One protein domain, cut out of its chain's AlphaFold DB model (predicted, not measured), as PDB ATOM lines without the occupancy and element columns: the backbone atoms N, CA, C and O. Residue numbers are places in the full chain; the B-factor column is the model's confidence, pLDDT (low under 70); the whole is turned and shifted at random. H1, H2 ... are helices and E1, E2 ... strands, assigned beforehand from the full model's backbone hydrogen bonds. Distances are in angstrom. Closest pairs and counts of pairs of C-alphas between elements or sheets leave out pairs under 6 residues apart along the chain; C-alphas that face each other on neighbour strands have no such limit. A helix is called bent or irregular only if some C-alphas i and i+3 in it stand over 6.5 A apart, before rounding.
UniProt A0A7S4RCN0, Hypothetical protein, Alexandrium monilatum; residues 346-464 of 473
ATOM      1  N   LEU A 346      -0.002 -28.029 -24.032       91.12
ATOM      2  CA  LEU A 346       1.106 -28.218 -24.957       91.12
ATOM      3  C   LEU A 346       2.394 -27.792 -24.254       91.12
ATOM      4  O   LEU A 346       2.479 -26.670 -23.768       91.12
ATOM      5  N   ALA A 347       3.378 -28.683 -24.172       88.31
ATOM      6  CA  ALA A 347       4.645 -28.414 -23.502       88.31
ATOM      7  C   ALA A 347       5.823 -28.844 -24.380       88.31
ATOM      8  O   ALA A 347       5.795 -29.907 -25.008       88.31
ATOM      9  N   PHE A 348       6.842 -27.993 -24.415       87.75
ATOM     10  CA  PHE A 348       8.105 -28.220 -25.099       87.75
ATOM     11  C   PHE A 348       9.215 -28.216 -24.057       87.75
ATOM     12  O   PHE A 348       9.719 -27.161 -23.668       87.75
ATOM     13  N   ASP A 349       9.552 -29.413 -23.590       78.25
ATOM     14  CA  ASP A 349      10.538 -29.623 -22.536       78.25
ATOM     15  C   ASP A 349      11.967 -29.627 -23.084       78.25
ATOM     16  O   ASP A 349      12.214 -29.691 -24.295       78.25
ATOM     17  N   HIS A 350      12.933 -29.529 -22.174       77.12
ATOM     18  CA  HIS A 350      14.343 -29.609 -22.524       77.12
ATOM     19  C   HIS A 350      14.669 -30.956 -23.171       77.12
ATOM     20  O   HIS A 350      14.175 -32.006 -22.756       77.12
ATOM     21  N   ARG A 351      15.593 -30.949 -24.133       75.25
ATOM     22  CA  ARG A 351      16.214 -32.190 -24.594       75.25
ATOM     23  C   ARG A 351      17.177 -32.678 -23.529       75.25
ATOM     24  O   ARG A 351      18.022 -31.912 -23.069       75.25
ATOM     25  N   VAL A 352      17.086 -33.949 -23.177       71.12
ATOM     26  CA  VAL A 352      18.119 -34.605 -22.379       71.12
ATOM     27  C   VAL A 352      19.341 -34.788 -23.279       71.12
ATOM     28  O   VAL A 352      19.210 -35.265 -24.404       71.12
ATOM     29  N   LEU A 353      20.518 -34.377 -22.818       70.19
ATOM     30  CA  LEU A 353      21.786 -34.547 -23.526       70.19
ATOM     31  C   LEU A 353      22.674 -35.551 -22.783       70.19
ATOM     32  O   LEU A 353      22.555 -35.666 -21.558       70.19
ATOM     33  N   PRO A 354      23.613 -36.218 -23.481       67.31
ATOM     34  CA  PRO A 354      24.603 -37.068 -22.830       67.31
ATOM     35  C   PRO A 354      25.363 -36.305 -21.733       67.31
ATOM     36  O   PRO A 354      25.944 -35.241 -21.983       67.31
ATOM     37  N   GLY A 355      25.325 -36.849 -20.516       64.81
ATOM     38  CA  GLY A 355      25.951 -36.307 -19.309       64.81
ATOM     39  C   GLY A 355      26.936 -37.290 -18.671       64.81
ATOM     40  O   GLY A 355      27.269 -38.315 -19.260       64.81
ATOM     41  N   SER A 356      27.416 -36.973 -17.468       66.25
ATOM     42  CA  SER A 356      28.158 -37.917 -16.616       66.25
ATOM     43  C   SER A 356      27.268 -38.383 -15.463       66.25
ATOM     44  O   SER A 356      26.264 -37.735 -15.172       66.25
ATOM     45  N   GLU A 357      27.667 -39.432 -14.736       60.56
ATOM     46  CA  GLU A 357      26.938 -39.917 -13.543       60.56
ATOM     47  C   GLU A 357      26.664 -38.818 -12.493       60.56
ATOM     48  O   GLU A 357      25.740 -38.936 -11.697       60.56
ATOM     49  N   LYS A 358      27.452 -37.734 -12.486       64.62
ATOM     50  CA  LYS A 358      27.331 -36.614 -11.535       64.62
ATOM     51  C   LYS A 358      26.684 -35.361 -12.133       64.62
ATOM     52  O   LYS A 358      26.493 -34.374 -11.423       64.62
ATOM     53  N   THR A 359      26.418 -35.331 -13.440       66.44
ATOM     54  CA  THR A 359      25.954 -34.120 -14.134       66.44
ATOM     55  C   THR A 359      25.027 -34.474 -15.287       66.44
ATOM     56  O   THR A 359      25.478 -34.929 -16.343       66.44
ATOM     57  N   GLN A 360      23.742 -34.167 -15.121       68.31
ATOM     58  CA  GLN A 360      22.759 -34.277 -16.191       68.31
ATOM     59  C   GLN A 360      22.842 -33.041 -17.093       68.31
ATOM     60  O   GLN A 360      22.746 -31.903 -16.629       68.31
ATOM     61  N   CYS A 361      23.037 -33.259 -18.393       72.88
ATOM     62  CA  CYS A 361      23.076 -32.179 -19.369       72.88
ATOM     63  C   CYS A 361      21.714 -32.040 -20.056       72.88
ATOM     64  O   CYS A 361      21.083 -33.034 -20.408       72.88
ATOM     65  N   TYR A 362      21.296 -30.801 -20.290       74.81
ATOM     66  CA  TYR A 362      20.053 -30.470 -20.977       74.81
ATOM     67  C   TYR A 362      20.318 -29.479 -22.105       74.81
ATOM     68  O   TYR A 362      21.216 -28.646 -22.019       74.81
ATOM     69  N   GLY A 363      19.542 -29.565 -23.179       76.75
ATOM     70  CA  GLY A 363      19.637 -28.682 -24.334       76.75
ATOM     71  C   GLY A 363      18.296 -28.044 -24.638       76.75
ATOM     72  O   GLY A 363      17.293 -28.747 -24.771       76.75
ATOM     73  N   LYS A 364      18.272 -26.722 -24.805       82.19
ATOM     74  CA  LYS A 364      17.079 -26.043 -25.313       82.19
ATOM     75  C   LYS A 364      16.920 -26.264 -26.823       82.19
ATOM     76  O   LYS A 364      17.885 -26.543 -27.550       82.19
ATOM     77  N   ILE A 365      15.676 -26.194 -27.278       85.12
ATOM     78  CA  ILE A 365      15.260 -26.284 -28.673       85.12
ATOM     79  C   ILE A 365      15.387 -24.889 -29.282       85.12
ATOM     80  O   ILE A 365      14.809 -23.932 -28.773       85.12
ATOM     81  N   THR A 366      16.144 -24.764 -30.369       86.94
ATOM     82  CA  THR A 366      16.246 -23.507 -31.115       86.94
ATOM     83  C   THR A 366      15.247 -23.529 -32.256       86.94
ATOM     84  O   THR A 366      15.378 -24.353 -33.163       86.94
ATOM     85  N   TRP A 367      14.281 -22.615 -32.210       90.44
ATOM     86  CA  TRP A 367      13.328 -22.413 -33.292       90.44
ATOM     87  C   TRP A 367      13.691 -21.224 -34.175       90.44
ATOM     88  O   TRP A 367      14.226 -20.218 -33.711       90.44
ATOM     89  N   SER A 368      13.368 -21.339 -35.461       91.62
ATOM     90  CA  SER A 368      13.401 -20.224 -36.402       91.62
ATOM     91  C   SER A 368      12.203 -19.286 -36.182       91.62
ATOM     92  O   SER A 368      11.181 -19.707 -35.629       91.62
ATOM     93  N   PRO A 369      12.262 -18.030 -36.666       93.00
ATOM     94  CA  PRO A 369      11.106 -17.132 -36.652       93.00
ATOM     95  C   PRO A 369       9.853 -17.756 -37.280       93.00
ATOM     96  O   PRO A 369       8.749 -17.555 -36.786       93.00
ATOM     97  N   GLU A 370      10.020 -18.560 -38.332       92.50
ATOM     98  CA  GLU A 370       8.894 -19.229 -38.983       92.50
ATOM     99  C   GLU A 370       8.260 -20.304 -38.098       92.50
ATOM    100  O   GLU A 370       7.043 -20.402 -38.017       92.50
ATOM    101  N   GLN A 371       9.062 -21.054 -37.344       94.50
ATOM    102  CA  GLN A 371       8.539 -22.027 -36.383       94.50
ATOM    103  C   GLN A 371       7.745 -21.343 -35.256       94.50
ATOM    104  O   GLN A 371       6.685 -21.836 -34.876       94.50
ATOM    105  N   PHE A 372       8.170 -20.166 -34.783       95.25
ATOM    106  CA  PHE A 372       7.355 -19.372 -33.854       95.25
ATOM    107  C   PHE A 372       6.013 -18.940 -34.465       95.25
ATOM    108  O   PHE A 372       4.991 -18.993 -33.778       95.25
ATOM    109  N   ARG A 373       5.982 -18.565 -35.756       94.75
ATOM    110  CA  ARG A 373       4.725 -18.235 -36.456       94.75
ATOM    111  C   ARG A 373       3.810 -19.444 -36.567       94.75
ATOM    112  O   ARG A 373       2.628 -19.322 -36.262       94.75
ATOM    113  N   LEU A 374       4.355 -20.601 -36.945       95.06
ATOM    114  CA  LEU A 374       3.599 -21.852 -37.028       95.06
ATOM    115  C   LEU A 374       2.932 -22.192 -35.692       95.06
ATOM    116  O   LEU A 374       1.744 -22.505 -35.684       95.06
ATOM    117  N   LEU A 375       3.648 -22.050 -34.567       95.31
ATOM    118  CA  LEU A 375       3.059 -22.245 -33.237       95.31
ATOM    119  C   LEU A 375       1.900 -21.275 -32.986       95.31
ATOM    120  O   LEU A 375       0.832 -21.693 -32.542       95.31
ATOM    121  N   GLY A 376       2.114 -19.992 -33.277       93.44
ATOM    122  CA  GLY A 376       1.103 -18.953 -33.130       93.44
ATOM    123  C   GLY A 376      -0.182 -19.278 -33.890       93.44
ATOM    124  O   GLY A 376      -1.257 -19.316 -33.294       93.44
ATOM    125  N   ARG A 377      -0.059 -19.617 -35.178       93.50
ATOM    126  CA  ARG A 377      -1.193 -20.013 -36.026       93.50
ATOM    127  C   ARG A 377      -1.859 -21.293 -35.539       93.50
ATOM    128  O   ARG A 377      -3.077 -21.357 -35.450       93.50
ATOM    129  N   ALA A 378      -1.075 -22.306 -35.170       94.19
ATOM    130  CA  ALA A 378      -1.612 -23.569 -34.675       94.19
ATOM    131  C   ALA A 378      -2.425 -23.412 -33.382       94.19
ATOM    132  O   ALA A 378      -3.304 -24.234 -33.134       94.19
ATOM    133  N   LEU A 379      -2.152 -22.391 -32.565       92.50
ATOM    134  CA  LEU A 379      -2.900 -22.093 -31.340       92.50
ATOM    135  C   LEU A 379      -4.058 -21.109 -31.560       92.50
ATOM    136  O   LEU A 379      -5.092 -21.252 -30.909       92.50
ATOM    137  N   GLY A 380      -3.867 -20.102 -32.416       86.94
ATOM    138  CA  GLY A 380      -4.750 -18.941 -32.524       86.94
ATOM    139  C   GLY A 380      -5.725 -18.955 -33.700       86.94
ATOM    140  O   GLY A 380      -6.842 -18.463 -33.549       86.94
ATOM    141  N   ASP A 381      -5.357 -19.541 -34.841       91.25
ATOM    142  CA  ASP A 381      -6.179 -19.477 -36.056       91.25
ATOM    143  C   ASP A 381      -7.447 -20.347 -35.945       91.25
ATOM    144  O   ASP A 381      -7.539 -21.301 -35.158       91.25
ATOM    145  N   GLU A 382      -8.452 -20.028 -36.763       88.75
ATOM    146  CA  GLU A 382      -9.667 -20.833 -36.887       88.75
ATOM    147  C   GLU A 382      -9.327 -22.269 -37.321       88.75
ATOM    148  O   GLU A 382      -8.693 -22.491 -38.347       88.75
ATOM    149  N   GLY A 383      -9.775 -23.254 -36.537       87.12
ATOM    150  CA  GLY A 383      -9.415 -24.664 -36.739       87.12
ATOM    151  C   GLY A 383      -8.131 -25.105 -36.025       87.12
ATOM    152  O   GLY A 383      -7.803 -26.293 -36.070       87.12
ATOM    153  N   GLY A 384      -7.452 -24.188 -35.325       91.50
ATOM    154  CA  GLY A 384      -6.309 -24.449 -34.448       91.50
ATOM    155  C   GLY A 384      -6.658 -25.207 -33.157       91.50
ATOM    156  O   GLY A 384      -7.786 -25.649 -32.932       91.50
ATOM    157  N   LEU A 385      -5.680 -25.345 -32.260       92.00
ATOM    158  CA  LEU A 385      -5.780 -26.005 -30.952       92.00
ATOM    159  C   LEU A 385      -6.514 -25.121 -29.927       92.00
ATOM    160  O   LEU A 385      -6.000 -24.807 -28.853       92.00
ATOM    161  N   GLN A 386      -7.749 -24.743 -30.247       85.94
ATOM    162  CA  GLN A 386      -8.546 -23.743 -29.534       85.94
ATOM    163  C   GLN A 386      -8.927 -24.130 -28.097       85.94
ATOM    164  O   GLN A 386      -9.521 -23.325 -27.391       85.94
ATOM    165  N   ARG A 387      -8.609 -25.343 -27.628       90.75
ATOM    166  CA  ARG A 387      -8.802 -25.770 -26.230       90.75
ATOM    167  C   ARG A 387      -7.522 -25.753 -25.400       90.75
ATOM    168  O   ARG A 387      -7.584 -26.043 -24.204       90.75
ATOM    169  N   CYS A 388      -6.386 -25.422 -26.009       93.12
ATOM    170  CA  CYS A 388      -5.101 -25.378 -25.333       93.12
ATOM    171  C   CYS A 388      -5.081 -24.219 -24.328       93.12
ATOM    172  O   CYS A 388      -5.028 -23.052 -24.708       93.12
ATOM    173  N   GLY A 389      -5.155 -24.556 -23.040       94.25
ATOM    174  CA  GLY A 389      -5.152 -23.597 -21.937       94.25
ATOM    175  C   GLY A 389      -3.783 -23.379 -21.309       94.25
ATOM    176  O   GLY A 389      -3.598 -22.385 -20.613       94.25
ATOM    177  N   TYR A 390      -2.837 -24.278 -21.575       94.31
ATOM    178  CA  TYR A 390      -1.474 -24.225 -21.062       94.31
ATOM    179  C   TYR A 390      -0.463 -24.351 -22.198       94.31
ATOM    180  O   TYR A 390      -0.540 -25.312 -22.972       94.31
ATOM    181  N   LEU A 391       0.509 -23.441 -22.246       94.25
ATOM    182  CA  LEU A 391       1.663 -23.511 -23.142       94.25
ATOM    183  C   LEU A 391       2.973 -23.484 -22.345       94.25
ATOM    184  O   LEU A 391       3.325 -22.472 -21.748       94.25
ATOM    185  N   GLY A 392       3.728 -24.579 -22.379       92.44
ATOM    186  CA  GLY A 392       5.053 -24.675 -21.771       92.44
ATOM    187  C   GLY A 392       6.171 -24.464 -22.786       92.44
ATOM    188  O   GLY A 392       6.313 -25.258 -23.713       92.44
ATOM    189  N   LEU A 393       6.986 -23.428 -22.591       92.25
ATOM    190  CA  LEU A 393       8.150 -23.077 -23.417       92.25
ATOM    191  C   LEU A 393       9.480 -23.239 -22.659       92.25
ATOM    192  O   LEU A 393      10.511 -22.746 -23.117       92.25
ATOM    193  N   GLY A 394       9.482 -23.927 -21.511       87.50
ATOM    194  CA  GLY A 394      10.666 -24.110 -20.659       87.50
ATOM    195  C   GLY A 394      11.893 -24.626 -21.422       87.50
ATOM    196  O   GLY A 394      13.004 -24.099 -21.278       87.50
ATOM    197  N   GLY A 395      11.673 -25.586 -22.320       85.62
ATOM    198  CA  GLY A 395      12.681 -26.204 -23.173       85.62
ATOM    199  C   GLY A 395      13.077 -25.432 -24.424       85.62
ATOM    200  O   GLY A 395      13.914 -25.929 -25.170       85.62
ATOM    201  N   VAL A 396      12.528 -24.245 -24.683       89.69
ATOM    202  CA  VAL A 396      12.734 -23.505 -25.939       89.69
ATOM    203  C   VAL A 396      13.670 -22.311 -25.715       89.69
ATOM    204  O   VAL A 396      13.612 -21.630 -24.689       89.69
ATOM    205  N   ASN A 397      14.570 -22.065 -26.666       90.56
ATOM    206  CA  ASN A 397      15.352 -20.832 -26.733       90.56
ATOM    207  C   ASN A 397      14.462 -19.694 -27.227       90.56
ATOM    208  O   ASN A 397      13.758 -19.856 -28.221       90.56
ATOM    209  N   LEU A 398      14.510 -18.544 -26.561       92.00
ATOM    210  CA  LEU A 398      13.642 -17.411 -26.860       92.00
ATOM    211  C   LEU A 398      14.482 -16.161 -27.121       92.00
ATOM    212  O   LEU A 398      15.074 -15.605 -26.197       92.00
ATOM    213  N   CYS A 399      14.498 -15.728 -28.380       91.75
ATOM    214  CA  CYS A 399      15.075 -14.457 -28.810       91.75
ATOM    215  C   CYS A 399      13.992 -13.384 -28.977       91.75
ATOM    216  O   CYS A 399      12.797 -13.692 -29.054       91.75
ATOM    217  N   GLU A 400      14.402 -12.122 -29.087       93.06
ATOM    218  CA  GLU A 400      13.507 -10.970 -29.231       93.06
ATOM    219  C   GLU A 400      12.544 -11.111 -30.422       93.06
ATOM    220  O   GLU A 400      11.352 -10.822 -30.301       93.06
ATOM    221  N   ALA A 401      13.029 -11.617 -31.561       93.75
ATOM    222  CA  ALA A 401      12.200 -11.853 -32.744       93.75
ATOM    223  C   ALA A 401      11.109 -12.907 -32.487       93.75
ATOM    224  O   ALA A 401       9.950 -12.691 -32.844       93.75
ATOM    225  N   GLY A 402      11.459 -14.022 -31.837       94.44
ATOM    226  CA  GLY A 402      10.502 -15.066 -31.466       94.44
ATOM    227  C   GLY A 402       9.467 -14.570 -30.455       94.44
ATOM    228  O   GLY A 402       8.275 -14.816 -30.622       94.44
ATOM    229  N   ALA A 403       9.901 -13.799 -29.453       95.25
ATOM    230  CA  ALA A 403       9.012 -13.203 -28.459       95.25
ATOM    231  C   ALA A 403       8.004 -12.224 -29.076       95.25
ATOM    232  O   ALA A 403       6.831 -12.281 -28.717       95.25
ATOM    233  N   ARG A 404       8.420 -11.376 -30.028       95.00
ATOM    234  CA  ARG A 404       7.501 -10.487 -30.765       95.00
ATOM    235  C   ARG A 404       6.443 -11.268 -31.537       95.00
ATOM    236  O   ARG A 404       5.258 -10.991 -31.389       95.00
ATOM    237  N   ILE A 405       6.872 -12.277 -32.297       95.38
ATOM    238  CA  ILE A 405       5.968 -13.124 -33.086       95.38
ATOM    239  C   ILE A 405       4.936 -13.806 -32.186       95.38
ATOM    240  O   ILE A 405       3.747 -13.794 -32.492       95.38
ATOM    241  N   LEU A 406       5.373 -14.382 -31.062       94.56
ATOM    242  CA  LEU A 406       4.458 -15.017 -30.115       94.56
ATOM    243  C   LEU A 406       3.539 -14.002 -29.434       94.56
ATOM    244  O   LEU A 406       2.356 -14.282 -29.274       94.56
ATOM    245  N   ALA A 407       4.047 -12.830 -29.054       92.69
ATOM    246  CA  ALA A 407       3.233 -11.791 -28.433       92.69
ATOM    247  C   ALA A 407       2.090 -11.331 -29.350       92.69
ATOM    248  O   ALA A 407       0.988 -11.096 -28.863       92.69
ATOM    249  N   GLU A 408       2.339 -11.240 -30.657       90.31
ATOM    250  CA  GLU A 408       1.323 -10.919 -31.663       90.31
ATOM    251  C   GLU A 408       0.366 -12.094 -31.894       90.31
ATOM    252  O   GLU A 408      -0.850 -11.932 -31.827       90.31
ATOM    253  N   ALA A 409       0.897 -13.295 -32.127       88.75
ATOM    254  CA  ALA A 409       0.082 -14.430 -32.546       88.75
ATOM    255  C   ALA A 409      -0.771 -15.024 -31.415       88.75
ATOM    256  O   ALA A 409      -1.890 -15.480 -31.647       88.75
ATOM    257  N   LEU A 410      -0.281 -15.001 -30.172       87.88
ATOM    258  CA  LEU A 410      -1.024 -15.559 -29.041       87.88
ATOM    259  C   LEU A 410      -2.263 -14.729 -28.687       87.88
ATOM    260  O   LEU A 410      -3.112 -15.249 -27.964       87.88
ATOM    261  N   VAL A 411      -2.425 -13.504 -29.214       84.25
ATOM    262  CA  VAL A 411      -3.652 -12.692 -29.070       84.25
ATOM    263  C   VAL A 411      -4.893 -13.452 -29.541       84.25
ATOM    264  O   VAL A 411      -5.949 -13.357 -28.909       84.25
ATOM    265  N   GLU A 412      -4.747 -14.271 -30.579       87.25
ATOM    266  CA  GLU A 412      -5.838 -15.069 -31.141       87.25
ATOM    267  C   GLU A 412      -6.080 -16.381 -30.373       87.25
ATOM    268  O   GLU A 412      -7.155 -16.971 -30.462       87.25
ATOM    269  N   ALA A 413      -5.139 -16.818 -29.525       89.56
ATOM    270  CA  ALA A 413      -5.304 -17.992 -28.667       89.56
ATOM    271  C   ALA A 413      -6.194 -17.652 -27.454       89.56
ATOM    272  O   ALA A 413      -5.714 -17.277 -26.381       89.56
ATOM    273  N   ARG A 414      -7.518 -17.737 -27.629       87.56
ATOM    274  CA  ARG A 414      -8.523 -17.278 -26.640       87.56
ATOM    275  C   ARG A 414      -8.637 -18.147 -25.393       87.56
ATOM    276  O   ARG A 414      -9.046 -17.661 -24.345       87.56
ATOM    277  N   SER A 415      -8.314 -19.429 -25.514       91.69
ATOM    278  CA  SER A 415      -8.402 -20.372 -24.396       91.69
ATOM    279  C   SER A 415      -7.138 -20.432 -23.552       91.69
ATOM    280  O   SER A 415      -7.167 -21.087 -22.512       91.69
ATOM    281  N   LEU A 416      -6.057 -19.776 -23.985       94.38
ATOM    282  CA  LEU A 416      -4.776 -19.782 -23.295       94.38
ATOM    283  C   LEU A 416      -4.902 -19.028 -21.968       94.38
ATOM    284  O   LEU A 416      -5.273 -17.858 -21.946       94.38
ATOM    285  N   LYS A 417      -4.610 -19.719 -20.868       95.12
ATOM    286  CA  LYS A 417      -4.721 -19.195 -19.499       95.12
ATOM    287  C   LYS A 417      -3.383 -19.127 -18.799       95.12
ATOM    288  O   LYS A 417      -3.200 -18.252 -17.971       95.12
ATOM    289  N   GLU A 418      -2.480 -20.037 -19.139       95.50
ATOM    290  CA  GLU A 418      -1.187 -20.171 -18.491       95.50
ATOM    291  C   GLU A 418      -0.093 -20.367 -19.543       95.50
ATOM    292  O   GLU A 418      -0.233 -21.172 -20.475       95.50
ATOM    293  N   VAL A 419       1.004 -19.633 -19.392       94.88
ATOM    294  CA  VAL A 419       2.218 -19.798 -20.186       94.88
ATOM    295  C   VAL A 419       3.404 -19.932 -19.248       94.88
ATOM    296  O   VAL A 419       3.695 -19.026 -18.471       94.88
ATOM    297  N   GLN A 420       4.129 -21.038 -19.376       93.44
ATOM    298  CA  GLN A 420       5.398 -21.224 -18.690       93.44
ATOM    299  C   GLN A 420       6.541 -20.786 -19.609       93.44
ATOM    300  O   GLN A 420       6.787 -21.401 -20.650       93.44
ATOM    301  N   LEU A 421       7.251 -19.724 -19.232       91.94
ATOM    302  CA  LEU A 421       8.372 -19.175 -19.992       91.94
ATOM    303  C   LEU A 421       9.707 -19.857 -19.642       91.94
ATOM    304  O   LEU A 421       9.891 -20.352 -18.525       91.94
ATOM    305  N   PRO A 422      10.671 -19.876 -20.582       88.69
ATOM    306  CA  PRO A 422      12.010 -20.377 -20.306       88.69
ATOM    307  C   PRO A 422      12.736 -19.516 -19.265       88.69
ATOM    308  O   PRO A 422      12.683 -18.289 -19.314       88.69
ATOM    309  N   THR A 423      13.484 -20.165 -18.369       78.62
ATOM    310  CA  THR A 423      14.384 -19.476 -17.432       78.62
ATOM    311  C   THR A 423      15.598 -18.860 -18.144       78.62
ATOM    312  O   THR A 423      16.143 -19.432 -19.100       78.62
ATOM    313  N   THR A 424      16.015 -17.684 -17.663       70.69
ATOM    314  CA  THR A 424      17.240 -16.966 -18.057       70.69
ATOM    315  C   THR A 424      18.414 -17.261 -17.124       70.69
ATOM    316  O   THR A 424      19.498 -16.727 -17.332       70.69
ATOM    317  N   ILE A 425      18.196 -18.041 -16.062       64.12
ATOM    318  CA  ILE A 425      19.243 -18.363 -15.094       64.12
ATOM    319  C   ILE A 425      20.233 -19.320 -15.766       64.12
ATOM    320  O   ILE A 425      19.850 -20.372 -16.279       64.12
ATOM    321  N   GLU A 426      21.502 -18.918 -15.803       58.31
ATOM    322  CA  GLU A 426      22.628 -19.803 -16.093       58.31
ATOM    323  C   GLU A 426      22.928 -20.593 -14.811       58.31
ATOM    324  O   GLU A 426      23.185 -20.010 -13.756       58.31
ATOM    325  N   ASP A 427      22.824 -21.914 -14.886       52.12
ATOM    326  CA  ASP A 427      22.870 -22.825 -13.741       52.12
ATOM    327  C   ASP A 427      24.110 -22.616 -12.838       52.12
ATOM    328  O   ASP A 427      25.254 -22.616 -13.309       52.12
ATOM    329  N   ARG A 428      23.900 -22.475 -11.518       50.16
ATOM    330  CA  ARG A 428      24.960 -22.483 -10.492       50.16
ATOM    331  C   ARG A 428      24.825 -23.747  -9.649       50.16
ATOM    332  O   ARG A 428      23.985 -23.819  -8.757       50.16
ATOM    333  N   SER A 429      25.732 -24.705  -9.837       47.38
ATOM    334  CA  SER A 429      25.850 -25.846  -8.927       47.38
ATOM    335  C   SER A 429      26.397 -25.385  -7.569       47.38
ATOM    336  O   SER A 429      27.594 -25.122  -7.444       47.38
ATOM    337  N   ALA A 430      25.557 -25.305  -6.538       44.69
ATOM    338  CA  ALA A 430      26.032 -25.028  -5.179       44.69
ATOM    339  C   ALA A 430      26.761 -26.240  -4.551       44.69
ATOM    340  O   ALA A 430      27.626 -26.053  -3.699       44.69
ATOM    341  N   ASN A 431      26.468 -27.476  -4.998       45.72
ATOM    342  CA  ASN A 431      26.798 -28.695  -4.236       45.72
ATOM    343  C   ASN A 431      27.512 -29.808  -5.044       45.72
ATOM    344  O   ASN A 431      27.533 -30.961  -4.620       45.72
ATOM    345  N   GLY A 432      28.078 -29.515  -6.221       47.91
ATOM    346  CA  GLY A 432      28.849 -30.493  -7.017       47.91
ATOM    347  C   GLY A 432      28.034 -31.556  -7.779       47.91
ATOM    348  O   GLY A 432      28.571 -32.165  -8.703       47.91
ATOM    349  N   TYR A 433      26.747 -31.721  -7.466       51.38
ATOM    350  CA  TYR A 433      25.731 -32.290  -8.355       51.38
ATOM    351  C   TYR A 433      25.000 -31.121  -9.012       51.38
ATOM    352  O   TYR A 433      24.518 -30.227  -8.316       51.38
ATOM    353  N   GLY A 434      24.989 -31.071 -10.340       58.16
ATOM    354  CA  GLY A 434      24.444 -29.931 -11.070       58.16
ATOM    355  C   GLY A 434      23.727 -30.364 -12.333       58.16
ATOM    356  O   GLY A 434      24.165 -31.290 -13.023       58.16
ATOM    357  N   MET A 435      22.635 -29.672 -12.634       61.28
ATOM    358  CA  MET A 435      22.114 -29.614 -13.986       61.28
ATOM    359  C   MET A 435      23.046 -28.714 -14.810       61.28
ATOM    360  O   MET A 435      23.782 -27.873 -14.288       61.28
ATOM    361  N   ARG A 436      23.145 -28.979 -16.112       67.38
ATOM    362  CA  ARG A 436      23.905 -28.119 -17.020       67.38
ATOM    363  C   ARG A 436      23.125 -27.916 -18.298       67.38
ATOM    364  O   ARG A 436      22.991 -28.842 -19.099       67.38
ATOM    365  N   PHE A 437      22.691 -26.687 -18.531       67.81
ATOM    366  CA  PHE A 437      22.137 -26.296 -19.816       67.81
ATOM    367  C   PHE A 437      23.269 -26.030 -20.817       67.81
ATOM    368  O   PHE A 437      24.197 -25.267 -20.563       67.81
ATOM    369  N   ARG A 438      23.213 -26.695 -21.970       65.75
ATOM    370  CA  ARG A 438      24.021 -26.390 -23.156       65.75
ATOM    371  C   ARG A 438      23.119 -25.707 -24.184       65.75
ATOM    372  O   ARG A 438      21.936 -26.033 -24.271       65.75
ATOM    373  N   ASN A 439      23.682 -24.804 -24.994       66.38
ATOM    374  CA  ASN A 439      22.932 -24.058 -26.016       66.38
ATOM    375  C   ASN A 439      21.764 -23.239 -25.421       66.38
ATOM    376  O   ASN A 439      20.630 -23.325 -25.896       66.38
ATOM    377  N   GLN A 440      22.031 -22.489 -24.346       71.56
ATOM    378  CA  GLN A 440      21.067 -21.559 -23.759       71.56
ATOM    379  C   GLN A 440      21.186 -20.206 -24.463       71.56
ATOM    380  O   GLN A 440      22.184 -19.502 -24.338       71.56
ATOM    381  N   SER A 441      20.157 -19.860 -25.225       80.25
ATOM    382  CA  SER A 441      20.014 -18.574 -25.908       80.25
ATOM    383  C   SER A 441      18.631 -18.021 -25.579       80.25
ATOM    384  O   SER A 441      17.733 -17.986 -26.418       80.25
ATOM    385  N   VAL A 442      18.439 -17.693 -24.301       83.88
ATOM    386  CA  VAL A 442      17.213 -17.078 -23.783       83.88
ATOM    387  C   VAL A 442      17.545 -15.643 -23.417       83.88
ATOM    388  O   VAL A 442      18.284 -15.393 -22.467       83.88
ATOM    389  N   GLU A 443      17.014 -14.698 -24.179       89.88
ATOM    390  CA  GLU A 443      17.270 -13.278 -23.968       89.88
ATOM    391  C   GLU A 443      16.338 -12.731 -22.872       89.88
ATOM    392  O   GLU A 443      15.113 -12.799 -23.023       89.88
ATOM    393  N   PRO A 444      16.862 -12.128 -21.785       89.81
ATOM    394  CA  PRO A 444      16.021 -11.579 -20.718       89.81
ATOM    395  C   PRO A 444      15.016 -10.527 -21.202       89.81
ATOM    396  O   PRO A 444      13.881 -10.474 -20.721       89.81
ATOM    397  N   ALA A 445      15.402  -9.719 -22.195       91.31
ATOM    398  CA  ALA A 445      14.519  -8.737 -22.820       91.31
ATOM    399  C   ALA A 445      13.352  -9.403 -23.570       91.31
ATOM    400  O   ALA A 445      12.220  -8.935 -23.476       91.31
ATOM    401  N   ALA A 446      13.602 -10.526 -24.252       93.62
ATOM    402  CA  ALA A 446      12.581 -11.290 -24.962       93.62
ATOM    403  C   ALA A 446      11.566 -11.921 -23.995       93.62
ATOM    404  O   ALA A 446      10.357 -11.827 -24.210       93.62
ATOM    405  N   VAL A 447      12.054 -12.502 -22.893       92.69
ATOM    406  CA  VAL A 447      11.208 -13.047 -21.818       92.69
ATOM    407  C   VAL A 447      10.347 -11.949 -21.190       92.69
ATOM    408  O   VAL A 447       9.145 -12.137 -21.015       92.69
ATOM    409  N   SER A 448      10.941 -10.790 -20.898       92.94
ATOM    410  CA  SER A 448      10.231  -9.648 -20.307       92.94
ATOM    411  C   SER A 448       9.148  -9.103 -21.242       92.94
ATOM    412  O   SER A 448       8.018  -8.886 -20.807       92.94
ATOM    413  N   LEU A 449       9.469  -8.947 -22.532       94.62
ATOM    414  CA  LEU A 449       8.533  -8.499 -23.563       94.62
ATOM    415  C   LEU A 449       7.308  -9.415 -23.645       94.62
ATOM    416  O   LEU A 449       6.172  -8.938 -23.611       94.62
ATOM    417  N   LEU A 450       7.535 -10.726 -23.757       94.56
ATOM    418  CA  LEU A 450       6.449 -11.692 -23.887       94.56
ATOM    419  C   LEU A 450       5.628 -11.782 -22.595       94.56
ATOM    420  O   LEU A 450       4.402 -11.774 -22.659       94.56
ATOM    421  N   SER A 451       6.284 -11.792 -21.430       93.88
ATOM    422  CA  SER A 451       5.614 -11.801 -20.122       93.88
ATOM    423  C   SER A 451       4.676 -10.602 -19.952       93.88
ATOM    424  O   SER A 451       3.499 -10.778 -19.638       93.88
ATOM    425  N   GLN A 452       5.146  -9.389 -20.267       94.19
ATOM    426  CA  GLN A 452       4.320  -8.180 -20.207       94.19
ATOM    427  C   GLN A 452       3.090  -8.285 -21.120       94.19
ATOM    428  O   GLN A 452       1.974  -7.984 -20.699       94.19
ATOM    429  N   LYS A 453       3.279  -8.747 -22.361       93.56
ATOM    430  CA  LYS A 453       2.196  -8.885 -23.347       93.56
ATOM    431  C   LYS A 453       1.159  -9.938 -22.956       93.56
ATOM    432  O   LYS A 453      -0.026  -9.763 -23.227       93.56
ATOM    433  N   LEU A 454       1.584 -11.010 -22.294       92.75
ATOM    434  CA  LEU A 454       0.686 -12.036 -21.760       92.75
ATOM    435  C   LEU A 454      -0.086 -11.527 -20.534       92.75
ATOM    436  O   LEU A 454      -1.299 -11.736 -20.447       92.75
ATOM    437  N   ALA A 455       0.573 -10.780 -19.645       90.38
ATOM    438  CA  ALA A 455      -0.061 -10.169 -18.478       90.38
ATOM    439  C   ALA A 455      -1.151  -9.150 -18.864       90.38
ATOM    440  O   ALA A 455      -2.220  -9.140 -18.254       90.38
ATOM    441  N   GLU A 456      -0.943  -8.359 -19.927       91.69
ATOM    442  CA  GLU A 456      -1.964  -7.461 -20.506       91.69
ATOM    443  C   GLU A 456      -3.264  -8.206 -20.886       91.69
ATOM    444  O   GLU A 456      -4.338  -7.607 -20.918       91.69
ATOM    445  N   ARG A 457      -3.188  -9.520 -21.133       88.50
ATOM    446  CA  ARG A 457      -4.323 -10.388 -21.485       88.50
ATOM    447  C   ARG A 457      -4.830 -11.244 -20.326       88.50
ATOM    448  O   ARG A 457      -5.653 -12.126 -20.550       88.50
ATOM    449  N   SER A 458      -4.374 -10.985 -19.098       91.25
ATOM    450  CA  SER A 458      -4.698 -11.808 -17.921       91.25
ATOM    451  C   SER A 458      -4.317 -13.287 -18.091       91.25
ATOM    452  O   SER A 458      -4.965 -14.164 -17.523       91.25
ATOM    453  N   VAL A 459      -3.281 -13.565 -18.889       93.50
ATOM    454  CA  VAL A 459      -2.669 -14.892 -18.977       93.50
ATOM    455  C   VAL A 459      -1.651 -15.003 -17.849       93.50
ATOM    456  O   VAL A 459      -0.780 -14.144 -17.706       93.50
ATOM    457  N   GLU A 460      -1.770 -16.048 -17.041       94.25
ATOM    458  CA  GLU A 460      -0.831 -16.350 -15.972       94.25
ATOM    459  C   GLU A 460       0.523 -16.729 -16.571       94.25
ATOM    460  O   GLU A 460       0.618 -17.589 -17.450       94.25
ATOM    461  N   VAL A 461       1.576 -16.060 -16.108       92.38
ATOM    462  CA  VAL A 461       2.945 -16.337 -16.535       92.38
ATOM    463  C   VAL A 461       3.678 -16.986 -15.379       92.38
ATOM    464  O   VAL A 461       3.893 -16.363 -14.339       92.38
ATOM    465  N   SER A 462       4.086 -18.229 -15.589       91.12
ATOM    466  CA  SER A 462       5.033 -18.922 -14.730       91.12
ATOM    467  C   SER A 462       6.386 -19.010 -15.431       91.12
ATOM    468  O   SER A 462       6.517 -18.809 -16.642       91.12
ATOM    469  N   TYR A 463       7.425 -19.295 -14.662       85.25
ATOM    470  CA  TYR A 463       8.753 -19.561 -15.195       85.25
ATOM    471  C   TYR A 463       9.057 -21.027 -14.945       85.25
ATOM    472  O   TYR A 463       8.594 -21.597 -13.958       85.25
ATOM    473  N   CYS A 464       9.790 -21.663 -15.855       72.19
ATOM    474  CA  CYS A 464      10.308 -22.997 -15.593       72.19
ATOM    475  C   CYS A 464      11.235 -22.915 -14.374       72.19
ATOM    476  O   CYS A 464      12.368 -22.448 -14.499       72.19
TER     477      CYS A 464
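AT A GLANCE: This is residues 346 to 464 of the 473 residues of the protein "Hypothetical protein" of Alexandrium monilatum (UniProt A0A7S4RCN0). A chain wound in stacked turns makes the larger lobe: helices H1, H2 and H3 stand side by side in a row, and the small parallel sheet E3 E4 E6 makes another wall, with H3 over one of its faces. At the other end of the long axis a small, strongly twisted sheet, E1 E2 E5, makes a second lobe. The printed part has 119 residues, with three named helices and six named strands in the order E1 E2 H1 E3 H2 E4 E5 H3 E6, and its class is mixed, helices and strands. The sheet E1 E2 E5 is mixed, and E3 E4 E6 runs all parallel in that order. The whole is compact by its radius of gyration of the C-alphas, 15.1 A, yet only just elongated, with spans of 48 by 24 by 23 A.

IN THESE COORDINATES: Find C-alpha 351 at (16.214, -32.190, -24.594); from there E1 runs to residue 356, 15.5 A on. E2 follows as residues 359 to 363, 13.2 A. H1 begins at C-alpha 369, at (11.106, -17.132, -36.652), and runs 16.5 A to residue 380. Next come E3, residues 390 to 392, and H2, residues 400 to 412, 19.9 A long. H2 is neither bent nor irregular, but only just: C-alphas 409 and 412 are 6.1 A apart. E4 is residues 418 to 421, E5 residues 434 to 438, and H3 residues 444 to 455, 16.3 A. E6, residues 460 to 463, ends at C-alpha 463, at (8.753, -19.561, -15.195).

HOW THE PARTS SIT: Look first at the hairpin E1 and E2, antiparallel at 153 degrees, with N 353 and O 361 2.8 A apart. E5 is parallel to E2 at 28 degrees, with N 438 and O 362 2.8 A apart. In the other sheet E3 and E4 are parallel at 7 degrees, N 420 to O 391 being 2.9 A, and E4 and E6 at 27 degrees, N 419 to O 460 being 2.8 A. Residues 346 to 347 pair, parallel, with residues 391 to 392 of E3. E3, H2 and E4 form a strand-helix-strand unit, two parallel neighbour strands with a helix between, and its crossover is right-handed. H1 touches H2, the same way at a shallow tilt of 16 degrees, the closest C-alphas being those of Gly 380 and Glu 412, 4.3 A. H2 touches H3, the same way at a shallow tilt of 11 degrees, the closest C-alphas being those of Glu 400 and Ala 446, 4.4 A. H1 and H3 are apart. H3 is on the sheet E3 E4 E6, over E4 and E6 at a height of 10.0 A: two layers, a helix on one face of a sheet. Every O i to N i+4 pair is within hydrogen-bond range in H1 and H3, and 7 of 9 are in H2.

THE WHOLE: The C-alphas farthest apart, those of Glu 382 and Gly 432, are 49.7 A apart. The printed part has no cut. The link from E4 to E5, residues 422 to 433, is long. Look for low confidence, pLDDT under 70, at residues 354 to 360 and 425 to 439; the mean of the printed part is 83.7.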